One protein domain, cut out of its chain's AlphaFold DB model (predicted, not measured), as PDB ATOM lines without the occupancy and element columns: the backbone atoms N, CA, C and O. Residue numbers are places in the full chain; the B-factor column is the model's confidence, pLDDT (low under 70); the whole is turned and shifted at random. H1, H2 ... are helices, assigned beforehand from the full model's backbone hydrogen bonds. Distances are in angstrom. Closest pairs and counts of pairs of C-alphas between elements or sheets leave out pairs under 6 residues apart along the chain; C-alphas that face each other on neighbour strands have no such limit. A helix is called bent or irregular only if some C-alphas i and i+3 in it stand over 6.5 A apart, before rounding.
ATOM      1  N   VAL A 173      40.695 -44.067  37.125       75.62
ATOM      2  CA  VAL A 173      39.736 -44.957  36.448       75.62
ATOM      3  C   VAL A 173      38.382 -44.268  36.323       75.62
ATOM      4  O   VAL A 173      37.781 -44.238  35.244       75.62
ATOM      5  N   LYS A 174      37.916 -43.650  37.407       76.94
ATOM      6  CA  LYS A 174      36.685 -42.858  37.420       76.94
ATOM      7  C   LYS A 174      36.760 -41.651  36.492       76.94
ATOM      8  O   LYS A 174      35.778 -41.355  35.810       76.94
ATOM      9  N   ILE A 175      37.908 -40.980  36.423       81.56
ATOM     10  CA  ILE A 175      38.106 -39.841  35.516       81.56
ATOM     11  C   ILE A 175      38.154 -40.297  34.061       81.56
ATOM     12  O   ILE A 175      37.493 -39.681  33.227       81.56
ATOM     13  N   GLN A 176      38.839 -41.400  33.750       83.94
ATOM     14  CA  GLN A 176      38.814 -41.960  32.399       83.94
ATOM     15  C   GLN A 176      37.387 -42.328  31.981       83.94
ATOM     16  O   GLN A 176      36.950 -41.952  30.898       83.94
ATOM     17  N   SER A 177      36.617 -42.969  32.864       82.94
ATOM     18  CA  SER A 177      35.208 -43.267  32.590       82.94
ATOM     19  C   SER A 177      34.372 -41.999  32.368       82.94
ATOM     20  O   SER A 177      33.467 -41.988  31.530       82.94
ATOM     21  N   ALA A 178      34.676 -40.911  33.082       87.06
ATOM     22  CA  ALA A 178      34.031 -39.624  32.857       87.06
ATOM     23  C   ALA A 178      34.432 -38.999  31.511       87.06
ATOM     24  O   ALA A 178      33.557 -38.468  30.831       87.06
ATOM     25  N   PHE A 179      35.696 -39.093  31.085       88.50
ATOM     26  CA  PHE A 179      36.124 -38.688  29.741       88.50
ATOM     27  C   PHE A 179      35.369 -39.463  28.658       88.50
ATOM     28  O   PHE A 179      34.729 -38.845  27.806       88.50
ATOM     29  N   ASP A 180      35.347 -40.794  28.746       85.56
ATOM     30  CA  ASP A 180      34.687 -41.658  27.759       85.56
ATOM     31  C   ASP A 180      33.201 -41.300  27.584       85.56
ATOM     32  O   ASP A 180      32.670 -41.301  26.473       85.56
ATOM     33  N   LYS A 181      32.529 -40.938  28.683       88.25
ATOM     34  CA  LYS A 181      31.102 -40.601  28.684       88.25
ATOM     35  C   LYS A 181      30.810 -39.147  28.313       88.25
ATOM     36  O   LYS A 181      29.855 -38.882  27.585       88.25
ATOM     37  N   TYR A 182      31.566 -38.192  28.854       91.69
ATOM     38  CA  TYR A 182      31.193 -36.776  28.822       91.69
ATOM     39  C   TYR A 182      31.945 -35.946  27.792       91.69
ATOM     40  O   TYR A 182      31.438 -34.881  27.449       91.69
ATOM     41  N   SER A 183      33.077 -36.395  27.237       90.62
ATOM     42  CA  SER A 183      33.828 -35.578  26.271       90.62
ATOM     43  C   SER A 183      32.971 -35.158  25.072       90.62
ATOM     44  O   SER A 183      32.894 -33.969  24.766       90.62
ATOM     45  N   SER A 184      32.241 -36.097  24.462       87.25
ATOM     46  CA  SER A 184      31.338 -35.796  23.338       87.25
ATOM     47  C   SER A 184      30.118 -34.971  23.761       87.25
ATOM     48  O   SER A 184      29.664 -34.093  23.032       87.25
ATOM     49  N   LEU A 185      29.582 -35.227  24.957       91.00
ATOM     50  CA  LEU A 185      28.413 -34.518  25.485       91.00
ATOM     51  C   LEU A 185      28.710 -33.046  25.780       91.00
ATOM     52  O   LEU A 185      27.887 -32.179  25.474       91.00
ATOM     53  N   VAL A 186      29.877 -32.771  26.364       92.88
ATOM     54  CA  VAL A 186      30.372 -31.415  26.605       92.88
ATOM     55  C   VAL A 186      30.711 -30.761  25.271       92.88
ATOM     56  O   VAL A 186      30.239 -29.657  25.026       92.88
ATOM     57  N   PHE A 187      31.428 -31.447  24.371       91.69
ATOM     58  CA  PHE A 187      31.728 -30.925  23.034       91.69
ATOM     59  C   PHE A 187      30.469 -30.438  22.313       91.69
ATOM     60  O   PHE A 187      30.409 -29.281  21.909       91.69
ATOM     61  N   ASN A 188      29.453 -31.296  22.193       89.38
ATOM     62  CA  ASN A 188      28.231 -30.977  21.454       89.38
ATOM     63  C   ASN A 188      27.474 -29.799  22.073       89.38
ATOM     64  O   ASN A 188      26.933 -28.969  21.348       89.38
ATOM     65  N   MET A 189      27.463 -29.702  23.404       92.62
ATOM     66  CA  MET A 189      26.861 -28.568  24.101       92.62
ATOM     67  C   MET A 189      27.593 -27.261  23.767       92.62
ATOM     68  O   MET A 189      26.959 -26.300  23.350       92.62
ATOM     69  N   LEU A 190      28.924 -27.232  23.901       92.56
ATOM     70  CA  LEU A 190      29.723 -26.019  23.678       92.56
ATOM     71  C   LEU A 190      29.775 -25.607  22.199       92.56
ATOM     72  O   LEU A 190      29.779 -24.416  21.887       92.56
ATOM     73  N   ALA A 191      29.822 -26.583  21.292       88.81
ATOM     74  CA  ALA A 191      29.826 -26.355  19.851       88.81
ATOM     75  C   ALA A 191      28.466 -25.871  19.326       88.81
ATOM     76  O   ALA A 191      28.424 -25.201  18.295       88.81
ATOM     77  N   GLY A 192      27.375 -26.175  20.038       88.06
ATOM     78  CA  GLY A 192      26.024 -25.732  19.692       88.06
ATOM     79  C   GLY A 192      25.792 -24.227  19.858       88.06
ATOM     80  O   GLY A 192      24.869 -23.693  19.250       88.06
ATOM     81  N   PHE A 193      26.628 -23.534  20.636       88.81
ATOM     82  CA  PHE A 193      26.508 -22.094  20.859       88.81
ATOM     83  C   PHE A 193      27.144 -21.285  19.725       88.81
ATOM     84  O   PHE A 193      28.308 -21.491  19.351       88.81
ATOM     85  N   ASN A 194      26.399 -20.309  19.210       86.00
ATOM     86  CA  ASN A 194      26.923 -19.309  18.287       86.00
ATOM     87  C   ASN A 194      27.691 -18.202  19.047       86.00
ATOM     88  O   ASN A 194      27.748 -18.180  20.276       86.00
ATOM     89  N   ILE A 195      28.326 -17.280  18.319       83.88
ATOM     90  CA  ILE A 195      29.150 -16.222  18.928       83.88
ATOM     91  C   ILE A 195      28.359 -15.284  19.858       83.88
ATOM     92  O   ILE A 195      28.874 -14.904  20.906       83.88
ATOM     93  N   ASN A 196      27.108 -14.967  19.514       84.25
ATOM     94  CA  ASN A 196      26.245 -14.105  20.320       84.25
ATOM     95  C   ASN A 196      25.809 -14.821  21.604       84.25
ATOM     96  O   ASN A 196      25.752 -14.192  22.659       84.25
ATOM     97  N   ASP A 197      25.558 -16.133  21.531       87.44
ATOM     98  CA  ASP A 197      25.222 -16.949  22.702       87.44
ATOM     99  C   ASP A 197      26.366 -16.920  23.722       87.44
ATOM    100  O   ASP A 197      26.134 -16.705  24.909       87.44
ATOM    101  N   TRP A 198      27.616 -17.073  23.269       87.75
ATOM    102  CA  TRP A 198      28.796 -17.031  24.139       87.75
ATOM    103  C   TRP A 198      28.949 -15.694  24.868       87.75
ATOM    104  O   TRP A 198      29.192 -15.672  26.078       87.75
ATOM    105  N   GLU A 199      28.769 -14.581  24.158       84.38
ATOM    106  CA  GLU A 199      28.815 -13.244  24.754       84.38
ATOM    107  C   GLU A 199      27.657 -13.022  25.742       84.38
ATOM    108  O   GLU A 199      27.844 -12.464  26.829       84.38
ATOM    109  N   ALA A 200      26.449 -13.472  25.391       87.50
ATOM    110  CA  ALA A 200      25.274 -13.379  26.249       87.50
ATOM    111  C   ALA A 200      25.434 -14.212  27.529       87.50
ATOM    112  O   ALA A 200      25.170 -13.702  28.621       87.50
ATOM    113  N   ILE A 201      25.927 -15.449  27.424       90.38
ATOM    114  CA  ILE A 201      26.222 -16.323  28.568       90.38
ATOM    115  C   ILE A 201      27.247 -15.654  29.486       90.38
ATOM    116  O   ILE A 201      26.995 -15.526  30.685       90.38
ATOM    117  N   GLY A 202      28.361 -15.163  28.933       87.31
ATOM    118  CA  GLY A 202      29.407 -14.485  29.705       87.31
ATOM    119  C   GLY A 202      28.879 -13.295  30.513       87.31
ATOM    120  O   GLY A 202      29.180 -13.174  31.700       87.31
ATOM    121  N   ARG A 203      28.025 -12.460  29.907       87.81
ATOM    122  CA  ARG A 203      27.380 -11.323  30.591       87.81
ATOM    123  C   ARG A 203      26.308 -11.738  31.603       87.81
ATOM    124  O   ARG A 203      26.067 -11.009  32.561       87.81
ATOM    125  N   SER A 204      25.663 -12.886  31.401       89.38
ATOM    126  CA  SER A 204      24.546 -13.346  32.236       89.38
ATOM    127  C   SER A 204      24.996 -14.065  33.507       89.38
ATOM    128  O   SER A 204      24.283 -14.020  34.509       89.38
ATOM    129  N   ILE A 205      26.174 -14.699  33.507       93.00
ATOM    130  CA  ILE A 205      26.702 -15.459  34.656       93.00
ATOM    131  C   ILE A 205      26.731 -14.642  35.963       93.00
ATOM    132  O   ILE A 205      26.221 -15.154  36.964       93.00
ATOM    133  N   PRO A 206      27.252 -13.395  36.008       90.56
ATOM    134  CA  PRO A 206      27.277 -12.611  37.246       90.56
ATOM    135  C   PRO A 206      25.878 -12.350  37.818       90.56
ATOM    136  O   PRO A 206      25.643 -12.578  39.004       90.56
ATOM    137  N   ASN A 207      24.932 -11.950  36.962       88.38
ATOM    138  CA  ASN A 207      23.547 -11.695  37.366       88.38
ATOM    139  C   ASN A 207      22.852 -12.980  37.829       88.38
ATOM    140  O   ASN A 207      22.142 -12.976  38.830       88.38
ATOM    141  N   PHE A 208      23.096 -14.097  37.142       91.12
ATOM    142  CA  PHE A 208      22.547 -15.395  37.524       91.12
ATOM    143  C   PHE A 208      23.050 -15.840  38.899       91.12
ATOM    144  O   PHE A 208      22.250 -16.272  39.727       91.12
ATOM    145  N   LYS A 209      24.357 -15.697  39.169       90.69
ATOM    146  CA  LYS A 209      24.966 -16.002  40.476       90.69
ATOM    147  C   LYS A 209      24.341 -15.173  41.594       90.69
ATOM    148  O   LYS A 209      24.024 -15.730  42.641       90.69
ATOM    149  N   LEU A 210      24.132 -13.879  41.353       86.88
ATOM    150  CA  LEU A 210      23.482 -12.988  42.311       86.88
ATOM    151  C   LEU A 210      22.053 -13.459  42.620       86.88
ATOM    152  O   LEU A 210      21.725 -13.676  43.783       86.88
ATOM    153  N   VAL A 211      21.244 -13.747  41.597       85.44
ATOM    154  CA  VAL A 211      19.857 -14.206  41.793       85.44
ATOM    155  C   VAL A 211      19.773 -15.531  42.539       85.44
ATOM    156  O   VAL A 211      18.967 -15.652  43.457       85.44
ATOM    157  N   ILE A 212      20.585 -16.533  42.181       86.88
ATOM    158  CA  ILE A 212      20.512 -17.821  42.885       86.88
ATOM    159  C   ILE A 212      21.012 -17.717  44.326       86.88
ATOM    160  O   ILE A 212      20.519 -18.467  45.153       86.88
ATOM    161  N   SER A 213      21.941 -16.803  44.641       83.12
ATOM    162  CA  SER A 213      22.423 -16.605  46.019       83.12
ATOM    163  C   SER A 213      21.355 -16.030  46.951       83.12
ATOM    164  O   SER A 213      21.386 -16.258  48.155       83.12
ATOM    165  N   GLU A 214      20.366 -15.327  46.395       80.50
ATOM    166  CA  GLU A 214      19.194 -14.867  47.143       80.50
ATOM    167  C   GLU A 214      18.152 -15.980  47.351       80.50
ATOM    168  O   GLU A 214      17.243 -15.822  48.164       80.50
ATOM    169  N   GLU A 215      18.271 -17.100  46.632       73.12
ATOM    170  CA  GLU A 215      17.326 -18.217  46.641       73.12
ATOM    171  C   GLU A 215      18.006 -19.493  47.151       73.12
ATOM    172  O   GLU A 215      18.455 -20.342  46.378       73.12
ATOM    173  N   GLY A 216      18.064 -19.653  48.476       68.00
ATOM    174  CA  GLY A 216      18.924 -20.644  49.141       68.00
ATOM    175  C   GLY A 216      18.797 -22.097  48.647       68.00
ATOM    176  O   GLY A 216      19.786 -22.828  48.634       68.00
ATOM    177  N   TYR A 217      17.620 -22.538  48.181       72.06
ATOM    178  CA  TYR A 217      17.477 -23.881  47.596       72.06
ATOM    179  C   TYR A 217      18.014 -23.962  46.157       72.06
ATOM    180  O   TYR A 217      18.665 -24.945  45.795       72.06
ATOM    181  N   ALA A 218      17.791 -22.929  45.341       76.25
ATOM    182  CA  ALA A 218      18.365 -22.839  44.000       76.25
ATOM    183  C   ALA A 218      19.894 -22.718  44.068       76.25
ATOM    184  O   ALA A 218      20.588 -23.381  43.294       76.25
ATOM    185  N   GLU A 219      20.428 -21.970  45.041       81.81
ATOM    186  CA  GLU A 219      21.867 -21.881  45.296       81.81
ATOM    187  C   GLU A 219      22.476 -23.270  45.514       81.81
ATOM    188  O   GLU A 219      23.381 -23.681  44.785       81.81
ATOM    189  N   GLN A 220      21.930 -24.050  46.452       79.06
ATOM    190  CA  GLN A 220      22.424 -25.395  46.757       79.06
ATOM    191  C   GLN A 220      22.420 -26.325  45.536       79.06
ATOM    192  O   GLN A 220      23.282 -27.200  45.415       79.06
ATOM    193  N   LYS A 221      21.447 -26.167  44.632       81.69
ATOM    194  CA  LYS A 221      21.279 -27.039  43.462       81.69
ATOM    195  C   LYS A 221      22.060 -26.591  42.236       81.69
ATOM    196  O   LYS A 221      22.407 -27.454  41.437       81.69
ATOM    197  N   LEU A 222      22.329 -25.300  42.069       87.75
ATOM    198  CA  LEU A 222      22.904 -24.757  40.833       87.75
ATOM    199  C   LEU A 222      24.317 -24.200  40.995       87.75
ATOM    200  O   LEU A 222      25.005 -24.043  39.986       87.75
ATOM    201  N   ARG A 223      24.784 -23.945  42.225       86.62
ATOM    202  CA  ARG A 223      26.092 -23.321  42.488       86.62
ATOM    203  C   ARG A 223      27.245 -24.024  41.774       86.62
ATOM    204  O   ARG A 223      28.053 -23.372  41.122       86.62
ATOM    205  N   TYR A 224      27.317 -25.351  41.848       86.88
ATOM    206  CA  TYR A 224      28.403 -26.095  41.204       86.88
ATOM    207  C   TYR A 224      28.311 -26.105  39.675       86.88
ATOM    208  O   TYR A 224      29.347 -26.109  39.016       86.88
ATOM    209  N   GLY A 225      27.105 -26.082  39.105       89.31
ATOM    210  CA  GLY A 225      26.905 -25.958  37.662       89.31
ATOM    211  C   GLY A 225      27.313 -24.579  37.140       89.31
ATOM    212  O   GLY A 225      28.037 -24.485  36.149       89.31
ATOM    213  N   ILE A 226      26.923 -23.501  37.831       92.81
ATOM    214  CA  ILE A 226      27.213 -22.139  37.356       92.81
ATOM    215  C   ILE A 226      28.701 -21.808  37.468       92.81
ATOM    216  O   ILE A 226      29.259 -21.239  36.536       92.81
ATOM    217  N   LEU A 227      29.366 -22.235  38.548       90.88
ATOM    218  CA  LEU A 227      30.819 -22.084  38.700       90.88
ATOM    219  C   LEU A 227      31.586 -22.906  37.657       90.88
ATOM    220  O   LEU A 227      32.632 -22.484  37.172       90.88
ATOM    221  N   TRP A 228      31.054 -24.071  37.288       93.69
ATOM    222  CA  TRP A 228      31.618 -24.903  36.230       93.69
ATOM    223  C   TRP A 228      31.457 -24.272  34.840       93.69
ATOM    224  O   TRP A 228      32.391 -24.294  34.044       93.69
ATOM    225  N   LEU A 229      30.310 -23.653  34.542       94.38
ATOM    226  CA  LEU A 229      30.126 -22.909  33.291       94.38
ATOM    227  C   LEU A 229      31.026 -21.663  33.239       94.38
ATOM    228  O   LEU A 229      31.647 -21.393  32.213       94.38
ATOM    229  N   GLU A 230      31.131 -20.932  34.351       94.44
ATOM    230  CA  GLU A 230      32.011 -19.769  34.500       94.44
ATOM    231  C   GLU A 230      33.477 -20.129  34.243       94.44
ATOM    232  O   GLU A 230      34.157 -19.423  33.497       94.44
ATOM    233  N   SER A 231      33.956 -21.258  34.780       93.81
ATOM    234  CA  SER A 231      35.335 -21.699  34.554       93.81
ATOM    235  C   SER A 231      35.605 -22.059  33.089       93.81
ATOM    236  O   SER A 231      36.677 -21.736  32.577       93.81
ATOM    237  N   ILE A 232      34.633 -22.645  32.379       94.62
ATOM    238  CA  ILE A 232      34.740 -22.917  30.936       94.62
ATOM    239  C   ILE A 232      34.833 -21.609  30.143       94.62
ATOM    240  O   ILE A 232      35.724 -21.470  29.304       94.62
ATOM    241  N   VAL A 233      33.944 -20.645  30.407       93.44
ATOM    242  CA  VAL A 233      33.942 -19.337  29.723       93.44
ATOM    243  C   VAL A 233      35.264 -18.602  29.956       93.44
ATOM    244  O   VAL A 233      35.869 -18.088  29.008       93.44
ATOM    245  N   ALA A 234      35.754 -18.597  31.198       92.31
ATOM    246  CA  ALA A 234      37.038 -18.004  31.550       92.31
ATOM    247  C   ALA A 234      38.204 -18.690  30.816       92.31
ATOM    248  O   ALA A 234      39.085 -18.013  30.282       92.31
ATOM    249  N   HIS A 235      38.188 -20.024  30.718       92.88
ATOM    250  CA  HIS A 235      39.251 -20.782  30.050       92.88
ATOM    251  C   HIS A 235      39.251 -20.606  28.528       92.88
ATOM    252  O   HIS A 235      40.308 -20.528  27.912       92.88
ATOM    253  N   ILE A 236      38.088 -20.462  27.893       92.19
ATOM    254  CA  ILE A 236      38.021 -20.107  26.463       92.19
ATOM    255  C   ILE A 236      38.593 -18.701  26.241       92.19
ATOM    256  O   ILE A 236      39.371 -18.483  25.309       92.19
ATOM    257  N   SER A 237      38.264 -17.765  27.134       89.50
ATOM    258  CA  SER A 237      38.753 -16.383  27.075       89.50
ATOM    259  C   SER A 237      40.277 -16.292  27.225       89.50
ATOM    260  O   SER A 237      40.901 -15.438  26.594       89.50
ATOM    261  N   TYR A 238      40.898 -17.205  27.983       90.88
ATOM    262  CA  TYR A 238      42.358 -17.310  28.113       90.88
ATOM    263  C   TYR A 238      43.068 -17.480  26.758       90.88
ATOM    264  O   TYR A 238      44.120 -16.878  26.533       90.88
ATOM    265  N   TYR A 239      42.461 -18.204  25.811       89.62
ATOM    266  CA  TYR A 239      43.004 -18.368  24.455       89.62
ATOM    267  C   TYR A 239      42.864 -17.125  23.571       89.62
ATOM    268  O   TYR A 239      43.350 -17.123  22.438       89.62
ATOM    269  N   LYS A 240      42.219 -16.056  24.060       90.75
ATOM    270  CA  LYS A 240      41.927 -14.827  23.300       90.75
ATOM    271  C   LYS A 240      41.137 -15.122  22.019       90.75
ATOM    272  O   LYS A 240      41.380 -14.537  20.962       90.75
ATOM    273  N   LYS A 241      40.207 -16.072  22.112       87.25
ATOM    274  CA  LYS A 241      39.324 -16.512  21.030       87.25
ATOM    275  C   LYS A 241      37.871 -16.196  21.398       87.25
ATOM    276  O   LYS A 241      37.516 -16.321  22.566       87.25
ATOM    277  N   PRO A 242      37.028 -15.788  20.432       84.69
ATOM    278  CA  PRO A 242      35.683 -15.298  20.732       84.69
ATOM    279  C   PRO A 242      34.711 -16.384  21.210       84.69
ATOM    280  O   PRO A 242      33.734 -16.073  21.878       84.69
ATOM    281  N   ASN A 243      34.924 -17.649  20.836       89.12
ATOM    282  CA  ASN A 243      34.034 -18.752  21.206       89.12
ATOM    283  C   ASN A 243      34.723 -20.117  21.100       89.12
ATOM    284  O   ASN A 243      35.772 -20.257  20.468       89.12
ATOM    285  N   PHE A 244      34.081 -21.151  21.648       91.31
ATOM    286  CA  PHE A 244      34.578 -22.527  21.587       91.31
ATOM    287  C   PHE A 244      34.831 -23.025  20.155       91.31
ATOM    288  O   PHE A 244      35.824 -23.701  19.894       91.31
ATOM    289  N   ASN A 245      33.974 -22.666  19.196       88.75
ATOM    290  CA  ASN A 245      34.103 -23.127  17.811       88.75
ATOM    291  C   ASN A 245      35.360 -22.589  17.113       88.75
ATOM    292  O   ASN A 245      35.927 -23.291  16.273       88.75
ATOM    293  N   SER A 246      35.828 -21.405  17.513       87.38
ATOM    294  CA  SER A 246      37.047 -20.762  17.006       87.38
ATOM    295  C   SER A 246      38.361 -21.313  17.578       87.38
ATOM    296  O   SER A 246      39.435 -20.916  17.121       87.38
ATOM    297  N   LEU A 247      38.285 -22.225  18.551       87.00
ATOM    298  CA  LEU A 247      39.440 -22.934  19.094       87.00
ATOM    299  C   LEU A 247      39.953 -24.009  18.123       87.00
ATOM    300  O   LEU A 247      39.181 -24.672  17.418       87.00
ATOM    301  N   THR A 248      41.263 -24.227  18.140       82.25
ATOM    302  CA  THR A 248      41.929 -25.371  17.503       82.25
ATOM    303  C   THR A 248      41.568 -26.681  18.210       82.25
ATOM    304  O   THR A 248      41.081 -26.685  19.343       82.25
ATOM    305  N   ALA A 249      41.807 -27.826  17.565       80.12
ATOM    306  CA  ALA A 249      41.501 -29.126  18.170       80.12
ATOM    307  C   ALA A 249      42.204 -29.361  19.533       80.12
ATOM    308  O   ALA A 249      41.507 -29.741  20.475       80.12
ATOM    309  N   PRO A 250      43.515 -29.076  19.707       83.81
ATOM    310  CA  PRO A 250      44.172 -29.202  21.012       83.81
ATOM    311  C   PRO A 250      43.571 -28.296  22.094       83.81
ATOM    312  O   PRO A 250      43.419 -28.717  23.236       83.81
ATOM    313  N   GLU A 251      43.185 -27.068  21.745       89.00
ATOM    314  CA  GLU A 251      42.559 -26.128  22.688       89.00
ATOM    315  C   GLU A 251      41.170 -26.624  23.125       89.00
ATOM    316  O   GLU A 251      40.824 -26.553  24.303       89.00
ATOM    317  N   LYS A 252      40.390 -27.212  22.207       89.19
ATOM    318  CA  LYS A 252      39.105 -27.857  22.537       89.19
ATOM    319  C   LYS A 252      39.291 -29.054  23.472       89.19
ATOM    320  O   LYS A 252      38.510 -29.216  24.410       89.19
ATOM    321  N   MET A 253      40.322 -29.869  23.237       89.12
ATOM    322  CA  MET A 253      40.684 -30.996  24.106       89.12
ATOM    323  C   MET A 253      41.074 -30.529  25.511       89.12
ATOM    324  O   MET A 253      40.682 -31.178  26.481       89.12
ATOM    325  N   ASP A 254      41.801 -29.414  25.635       92.06
ATOM    326  CA  ASP A 254      42.153 -28.846  26.941       92.06
ATOM    327  C   ASP A 254      40.918 -28.319  27.677       92.06
ATOM    328  O   ASP A 254      40.694 -28.692  28.825       92.06
ATOM    329  N   VAL A 255      40.071 -27.520  27.013       94.00
ATOM    330  CA  VAL A 255      38.823 -26.999  27.606       94.00
ATOM    331  C   VAL A 255      37.952 -28.139  28.128       94.00
ATOM    332  O   VAL A 255      37.517 -28.112  29.280       94.00
ATOM    333  N   ILE A 256      37.720 -29.165  27.305       93.69
ATOM    334  CA  ILE A 256      36.875 -30.303  27.682       93.69
ATOM    335  C   ILE A 256      37.539 -31.123  28.787       93.69
ATOM    336  O   ILE A 256      36.891 -31.411  29.794       93.69
ATOM    337  N   GLY A 257      38.820 -31.463  28.638       91.69
ATOM    338  CA  GLY A 257      39.551 -32.254  29.625       91.69
ATOM    339  C   GLY A 257      39.585 -31.578  30.989       91.69
ATOM    340  O   GLY A 257      39.186 -32.195  31.973       91.69
ATOM    341  N   ARG A 258      39.917 -30.283  31.031       93.44
ATOM    342  CA  ARG A 258      39.909 -29.460  32.245       93.44
ATOM    343  C   ARG A 258      38.516 -29.368  32.856       93.44
ATOM    344  O   ARG A 258      38.380 -29.506  34.071       93.44
ATOM    345  N   SER A 259      37.480 -29.170  32.037       92.81
ATOM    346  CA  SER A 259      36.100 -29.097  32.532       92.81
ATOM    347  C   SER A 259      35.666 -30.393  33.221       92.81
ATOM    348  O   SER A 259      34.962 -30.341  34.223       92.81
ATOM    349  N   ILE A 260      36.102 -31.559  32.737       91.50
ATOM    350  CA  ILE A 260      35.727 -32.846  33.332       91.50
ATOM    351  C   ILE A 260      36.632 -33.182  34.526       91.50
ATOM    352  O   ILE A 260      36.124 -33.620  35.555       91.50
ATOM    353  N   SER A 261      37.945 -32.956  34.420       85.69
ATOM    354  CA  SER A 261      38.919 -33.347  35.451       85.69
ATOM    355  C   SER A 261      38.828 -32.514  36.730       85.69
ATOM    356  O   SER A 261      39.130 -33.015  37.807       85.69
ATOM    357  N   THR A 262      38.387 -31.259  36.629       82.06
ATOM    358  CA  THR A 262      38.245 -30.355  37.785       82.06
ATOM    359  C   THR A 262      36.847 -30.378  38.403       82.06
ATOM    360  O   THR A 262      36.604 -29.740  39.428       82.06
ATOM    361  N   ALA A 263      35.909 -31.104  37.795       83.38
ATOM    362  CA  ALA A 263      34.535 -31.174  38.258       83.38
ATOM    363  C   ALA A 263      34.316 -32.304  39.267       83.38
ATOM    364  O   ALA A 263      34.970 -33.345  39.256       83.38
ATOM    365  N   HIS A 264      33.311 -32.126  40.122       77.75
ATOM    366  CA  HIS A 264      32.915 -33.161  41.065       77.75
ATOM    367  C   HIS A 264      32.180 -34.304  40.344       77.75
ATOM    368  O   HIS A 264      31.033 -34.157  39.906       77.75
ATOM    369  N   ILE A 265      32.818 -35.473  40.274       76.00
ATOM    370  CA  ILE A 265      32.236 -36.690  39.701       76.00
ATOM    371  C   ILE A 265      31.590 -37.503  40.831       76.00
ATOM    372  O   ILE A 265      32.267 -38.029  41.717       76.00
ATOM    373  N   SER A 266      30.264 -37.627  40.808       69.00
ATOM    374  CA  SER A 266      29.505 -38.367  41.829       69.00
ATOM    375  C   SER A 266      29.564 -39.895  41.627       69.00
ATOM    376  O   SER A 266      30.170 -40.388  40.670       69.00
ATOM    377  N   LYS A 267      28.975 -40.672  42.554       59.62
ATOM    378  CA  LYS A 267      28.865 -42.140  42.428       59.62
ATOM    379  C   LYS A 267      28.146 -42.506  41.118       59.62
ATOM    380  O   LYS A 267      27.148 -41.882  40.773       59.62
ATOM    381  N   GLY A 268      28.660 -43.506  40.397       60.16
ATOM    382  CA  GLY A 268      28.167 -43.884  39.062       60.16
ATOM    383  C   GLY A 268      28.754 -43.060  37.909       60.16
ATOM    384  O   GLY A 268      28.188 -43.039  36.817       60.16
ATOM    385  N   ASN A 269      29.874 -42.371  38.153       70.75
ATOM    386  CA  ASN A 269      30.614 -41.583  37.164       70.75
ATOM    387  C   ASN A 269      29.722 -40.521  36.514       70.75
ATOM    388  O   ASN A 269      29.701 -40.373  35.296       70.75
ATOM    389  N   VAL A 270      28.916 -39.827  37.326       75.00
ATOM    390  CA  VAL A 270      27.996 -38.783  36.858       75.00
ATOM    391  C   VAL A 270      28.592 -37.406  37.121       75.00
ATOM    392  O   VAL A 270      28.869 -37.042  38.267       75.00
ATOM    393  N   LEU A 271      28.741 -36.638  36.041       83.62
ATOM    394  CA  LEU A 271      29.194 -35.253  36.044       83.62
ATOM    395  C   LEU A 271      28.012 -34.324  36.357       83.62
ATOM    396  O   LEU A 271      27.319 -33.849  35.459       83.62
ATOM    397  N   THR A 272      27.742 -34.107  37.644       84.94
ATOM    398  CA  THR A 272      26.551 -33.370  38.097       84.94
ATOM    399  C   THR A 272      26.525 -31.933  37.578       84.94
ATOM    400  O   THR A 272      25.469 -31.467  37.161       84.94
ATOM    401  N   SER A 273      27.680 -31.258  37.526       88.44
ATOM    402  CA  SER A 273      27.790 -29.893  37.001       88.44
ATOM    403  C   SER A 273      27.343 -29.784  35.542       88.44
ATOM    404  O   SER A 273      26.660 -28.828  35.201       88.44
ATOM    405  N   TYR A 274      27.640 -30.783  34.700       92.19
ATOM    406  CA  TYR A 274      27.176 -30.795  33.308       92.19
ATOM    407  C   TYR A 274      25.649 -30.819  33.223       92.19
ATOM    408  O   TYR A 274      25.069 -29.998  32.519       92.19
ATOM    409  N   HIS A 275      24.995 -31.717  33.963       87.31
ATOM    410  CA  HIS A 275      23.531 -31.844  33.949       87.31
ATOM    411  C   HIS A 275      22.842 -30.635  34.588       87.31
ATOM    412  O   HIS A 275      21.844 -30.137  34.078       87.31
ATOM    413  N   GLN A 276      23.407 -30.085  35.667       88.81
ATOM    414  CA  GLN A 276      22.934 -28.823  36.244       88.81
ATOM    415  C   GLN A 276      23.007 -27.689  35.218       88.81
ATOM    416  O   GLN A 276      22.043 -26.942  35.056       88.81
ATOM    417  N   THR A 277      24.119 -27.582  34.492       91.06
ATOM    418  CA  THR A 277      24.300 -26.537  33.488       91.06
ATOM    419  C   THR A 277      23.371 -26.714  32.297       91.06
ATOM    420  O   THR A 277      22.623 -25.794  31.969       91.06
ATOM    421  N   LYS A 278      23.385 -27.898  31.684       89.44
ATOM    422  CA  LYS A 278      22.613 -28.201  30.482       89.44
ATOM    423  C   LYS A 278      21.109 -28.142  30.722       89.44
ATOM    424  O   LYS A 278      20.409 -27.463  29.980       89.44
ATOM    425  N   ASP A 279      20.631 -28.845  31.742       84.38
ATOM    426  CA  ASP A 279      19.197 -29.093  31.906       84.38
ATOM    427  C   ASP A 279      18.505 -27.998  32.725       84.38
ATOM    428  O   ASP A 279      17.280 -27.931  32.754       84.38
ATOM    429  N   ASN A 280      19.270 -27.141  33.417       87.50
ATOM    430  CA  ASN A 280      18.694 -26.108  34.276       87.50
ATOM    431  C   ASN A 280      19.228 -24.712  33.979       87.50
ATOM    432  O   ASN A 280      18.432 -23.828  33.678       87.50
ATOM    433  N   ILE A 281      20.539 -24.486  34.088       90.69
ATOM    434  CA  ILE A 281      21.104 -23.126  34.043       90.69
ATOM    435  C   ILE A 281      20.876 -22.480  32.681       90.69
ATOM    436  O   ILE A 281      20.347 -21.374  32.625       90.69
ATOM    437  N   LEU A 282      21.239 -23.167  31.597       89.25
ATOM    438  CA  LEU A 282      21.093 -22.624  30.246       89.25
ATOM    439  C   LEU A 282      19.625 -22.373  29.890       89.25
ATOM    440  O   LEU A 282      19.303 -21.344  29.307       89.25
ATOM    441  N   ASP A 283      18.733 -23.272  30.301       87.25
ATOM    442  CA  ASP A 283      17.298 -23.125  30.066       87.25
ATOM    443  C   ASP A 283      16.691 -21.957  30.865       87.25
ATOM    444  O   ASP A 283      15.907 -21.169  30.334       87.25
ATOM    445  N   LEU A 284      17.104 -21.780  32.126       87.75
ATOM    446  CA  LEU A 284      16.700 -20.632  32.940       87.75
ATOM    447  C   LEU A 284      17.222 -19.311  32.368       87.75
ATOM    448  O   LEU A 284      16.469 -18.339  32.310       87.75
ATOM    449  N   MET A 285      18.485 -19.275  31.932       86.94
ATOM    450  CA  MET A 285      19.076 -18.101  31.282       86.94
ATOM    451  C   MET A 285      18.362 -17.760  29.972       86.94
ATOM    452  O   MET A 285      18.115 -16.588  29.713       86.94
ATOM    453  N   GLY A 286      17.999 -18.763  29.168       82.06
ATOM    454  CA  GLY A 286      17.275 -18.559  27.911       82.06
ATOM    455  C   GLY A 286      15.815 -18.135  28.096       82.06
ATOM    456  O   GLY A 286      15.261 -17.450  27.239       82.06
ATOM    457  N   SER A 287      15.190 -18.516  29.214       80.81
ATOM    458  CA  SER A 287      13.771 -18.245  29.486       80.81
ATOM    459  C   SER A 287      13.519 -16.927  30.227       80.81
ATOM    460  O   SER A 287      12.427 -16.358  30.135       80.81
ATOM    461  N   ALA A 288      14.490 -16.440  31.000       80.94
ATOM    462  CA  ALA A 288      14.327 -15.242  31.813       80.94
ATOM    463  C   ALA A 288      14.497 -13.956  30.988       80.94
ATOM    464  O   ALA A 288      15.519 -13.746  30.343       80.94
ATOM    465  N   LYS A 289      13.511 -13.053  31.060       77.56
ATOM    466  CA  LYS A 289      13.570 -11.733  30.401       77.56
ATOM    467  C   LYS A 289      14.300 -10.673  31.230       77.56
ATOM    468  O   LYS A 289      14.824  -9.715  30.673       77.56
ATOM    469  N   ASP A 290      14.311 -10.840  32.549       82.75
ATOM    470  CA  ASP A 290      14.960  -9.956  33.514       82.75
ATOM    471  C   ASP A 290      15.260 -10.713  34.826       82.75
ATOM    472  O   ASP A 290      14.856 -11.865  35.014       82.75
ATOM    473  N   THR A 291      15.966 -10.057  35.750       80.88
ATOM    474  CA  THR A 291      16.359 -10.592  37.065       80.88
ATOM    475  C   THR A 291      15.162 -11.030  37.918       80.88
ATOM    476  O   THR A 291      15.243 -12.026  38.638       80.88
ATOM    477  N   LYS A 292      14.024 -10.327  37.828       81.75
ATOM    478  CA  LYS A 292      12.807 -10.647  38.587       81.75
ATOM    479  C   LYS A 292      12.138 -11.899  38.023       81.75
ATOM    480  O   LYS A 292      11.769 -12.787  38.788       81.75
ATOM    481  N   ALA A 293      12.042 -12.007  36.701       80.81
ATOM    482  CA  ALA A 293      11.564 -13.195  36.009       80.81
ATOM    483  C   ALA A 293      12.468 -14.403  36.288       80.81
ATOM    484  O   ALA A 293      11.956 -15.490  36.549       80.81
ATOM    485  N   LEU A 294      13.793 -14.215  36.311       85.19
ATOM    486  CA  LEU A 294      14.739 -15.269  36.682       85.19
ATOM    487  C   LEU A 294      14.485 -15.764  38.109       85.19
ATOM    488  O   LEU A 294      14.403 -16.969  38.326       85.19
ATOM    489  N   LYS A 295      14.284 -14.849  39.063       82.94
ATOM    490  CA  LYS A 295      13.941 -15.191  40.450       82.94
ATOM    491  C   LYS A 295      12.639 -15.992  40.529       82.94
ATOM    492  O   LYS A 295      12.597 -17.039  41.167       82.94
ATOM    493  N   THR A 296      11.595 -15.575  39.812       83.44
ATOM    494  CA  THR A 296      10.329 -16.326  39.729       83.44
ATOM    495  C   THR A 296      10.509 -17.712  39.109       83.44
ATOM    496  O   THR A 296       9.969 -18.684  39.635       83.44
ATOM    497  N   LEU A 297      11.278 -17.832  38.024       83.50
ATOM    498  CA  LEU A 297      11.557 -19.112  37.371       83.50
ATOM    499  C   LEU A 297      12.376 -20.040  38.272       83.50
ATOM    500  O   LEU A 297      12.057 -21.226  38.352       83.50
ATOM    501  N   CYS A 298      13.369 -19.512  38.992       82.31
ATOM    502  CA  CYS A 298      14.111 -20.249  40.012       82.31
ATOM    503  C   CYS A 298      13.173 -20.729  41.121       82.31
ATOM    504  O   CYS A 298      13.170 -21.916  41.429       82.31
ATOM    505  N   ASN A 299      12.310 -19.862  41.646       77.62
ATOM    506  CA  ASN A 299      11.372 -20.220  42.711       77.62
ATOM    507  C   ASN A 299      10.329 -21.224  42.273       77.62
ATOM    508  O   ASN A 299       9.963 -22.084  43.059       77.62
ATOM    509  N   HIS A 300       9.883 -21.168  41.024       79.38
ATOM    510  CA  HIS A 300       9.004 -22.181  40.469       79.38
ATOM    511  C   HIS A 300       9.757 -23.502  40.258       79.38
ATOM    512  O   HIS A 300       9.357 -24.548  40.764       79.38
ATOM    513  N   ARG A 301      10.885 -23.485  39.542       74.62
ATOM    514  CA  ARG A 301      11.627 -24.701  39.178       74.62
ATOM    515  C   ARG A 301      12.291 -25.384  40.363       74.62
ATOM    516  O   ARG A 301      12.456 -26.596  40.320       74.62
ATOM    517  N   PHE A 302      12.670 -24.626  41.384       72.06
ATOM    518  CA  PHE A 302      13.349 -25.073  42.598       72.06
ATOM    519  C   PHE A 302      12.485 -24.881  43.846       72.06
ATOM    520  O   PHE A 302      13.007 -24.924  44.956       72.06
ATOM    521  N   SER A 303      11.161 -24.736  43.689       64.56
ATOM    522  CA  SER A 303      10.256 -24.700  44.837       64.56
ATOM    523  C   SER A 303      10.322 -26.029  45.585       64.56
ATOM    524  O   SER A 303      10.038 -27.070  44.980       64.56
TER     525      SER A 303
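What this domain is: This is residues 173 to 303 of the 552 residues of an uncharacterized protein of viral metagenome (UniProt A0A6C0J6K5). A thin slab of helices is built round the long, kinked H3, with H5 crossing it almost at right angles in the middle. H4 packs on H3 toward one end of the slab, with arm H1a on H4; toward the other end, arm H2b packs on H3 and H6 packs on both H2b and H5. The 131 printed residues have six named helices, H1 to H6 in chain order, and no named strand; the class is all helix, and the helix packing is mostly crossed. The whole is compact, with a radius of gyration of the C-alphas of 14.7 A, and only just flat, spanning 40 by 35 by 19 A.

Where its parts are: H3, residues 216 to 238, measures 31.7 A and begins at C-alpha 216 (18.924, -20.644, 49.141); it has a kink of 51 degrees near residue 223 and is irregular, with C-alphas 221 and 224 7.5 A apart. H5, residues 272 to 287, measures 21.6 A and is only just irregular: C-alphas 279 and 282 are 6.9 A apart. H4, residues 249 to 261, measures 18.0 A, and H6, residues 291 to 301, measures 15.0 A, ending at C-alpha 301 (11.627, -24.701, 39.178). By their hydrogen bonds H1, residues 173 to 191, and H2, residues 195 to 213, were each assigned as one helix, but both are bent. C-alphas 181 and 184 are 7.2 A apart, between arms H1a, 173 to 181, and H1b, 184 to 191, at 54 degrees; C-alphas 203 and 206 are 6.8 A apart, between H2a, 195 to 203, and H2b, 206 to 213, at 50 degrees.

How they stand to each other: H3 touches H5 about perpendicular, at 88 degrees, with residues 221 to 229 of H3 alone; the closest C-alphas, of Gly 225 and Ser 273, are 4.1 A apart. H2b and H3 form a helical hairpin at a shallow tilt of 21 degrees, closest at Ile 212 and Glu 219, C-alphas 4.9 A apart. H3 and H4 form another at 26 degrees, closest at Ile 232 and Ser 259, C-alphas 6.5 A apart. H1a touches H4, the closest C-alphas being those of Ile 175 and Ser 261, 6.5 A apart. H6 touches H2b, where the C-alphas of Val 211 and Lys 295 are closest, at 6.1 A. Every O i to N i+4 pair is within hydrogen-bond range in H1a, H1b, H2a, H2b, H4 and H6; H3 has 17 of 19 and H5 10 of 12.

The domain as a whole: The farthest C-alphas, of Val 173 and Lys 292, are 43.7 A apart. The printed part has no cut and no long link. Its mean pLDDT is 85.6; residues 216, 266 to 268 and 303 are under 70.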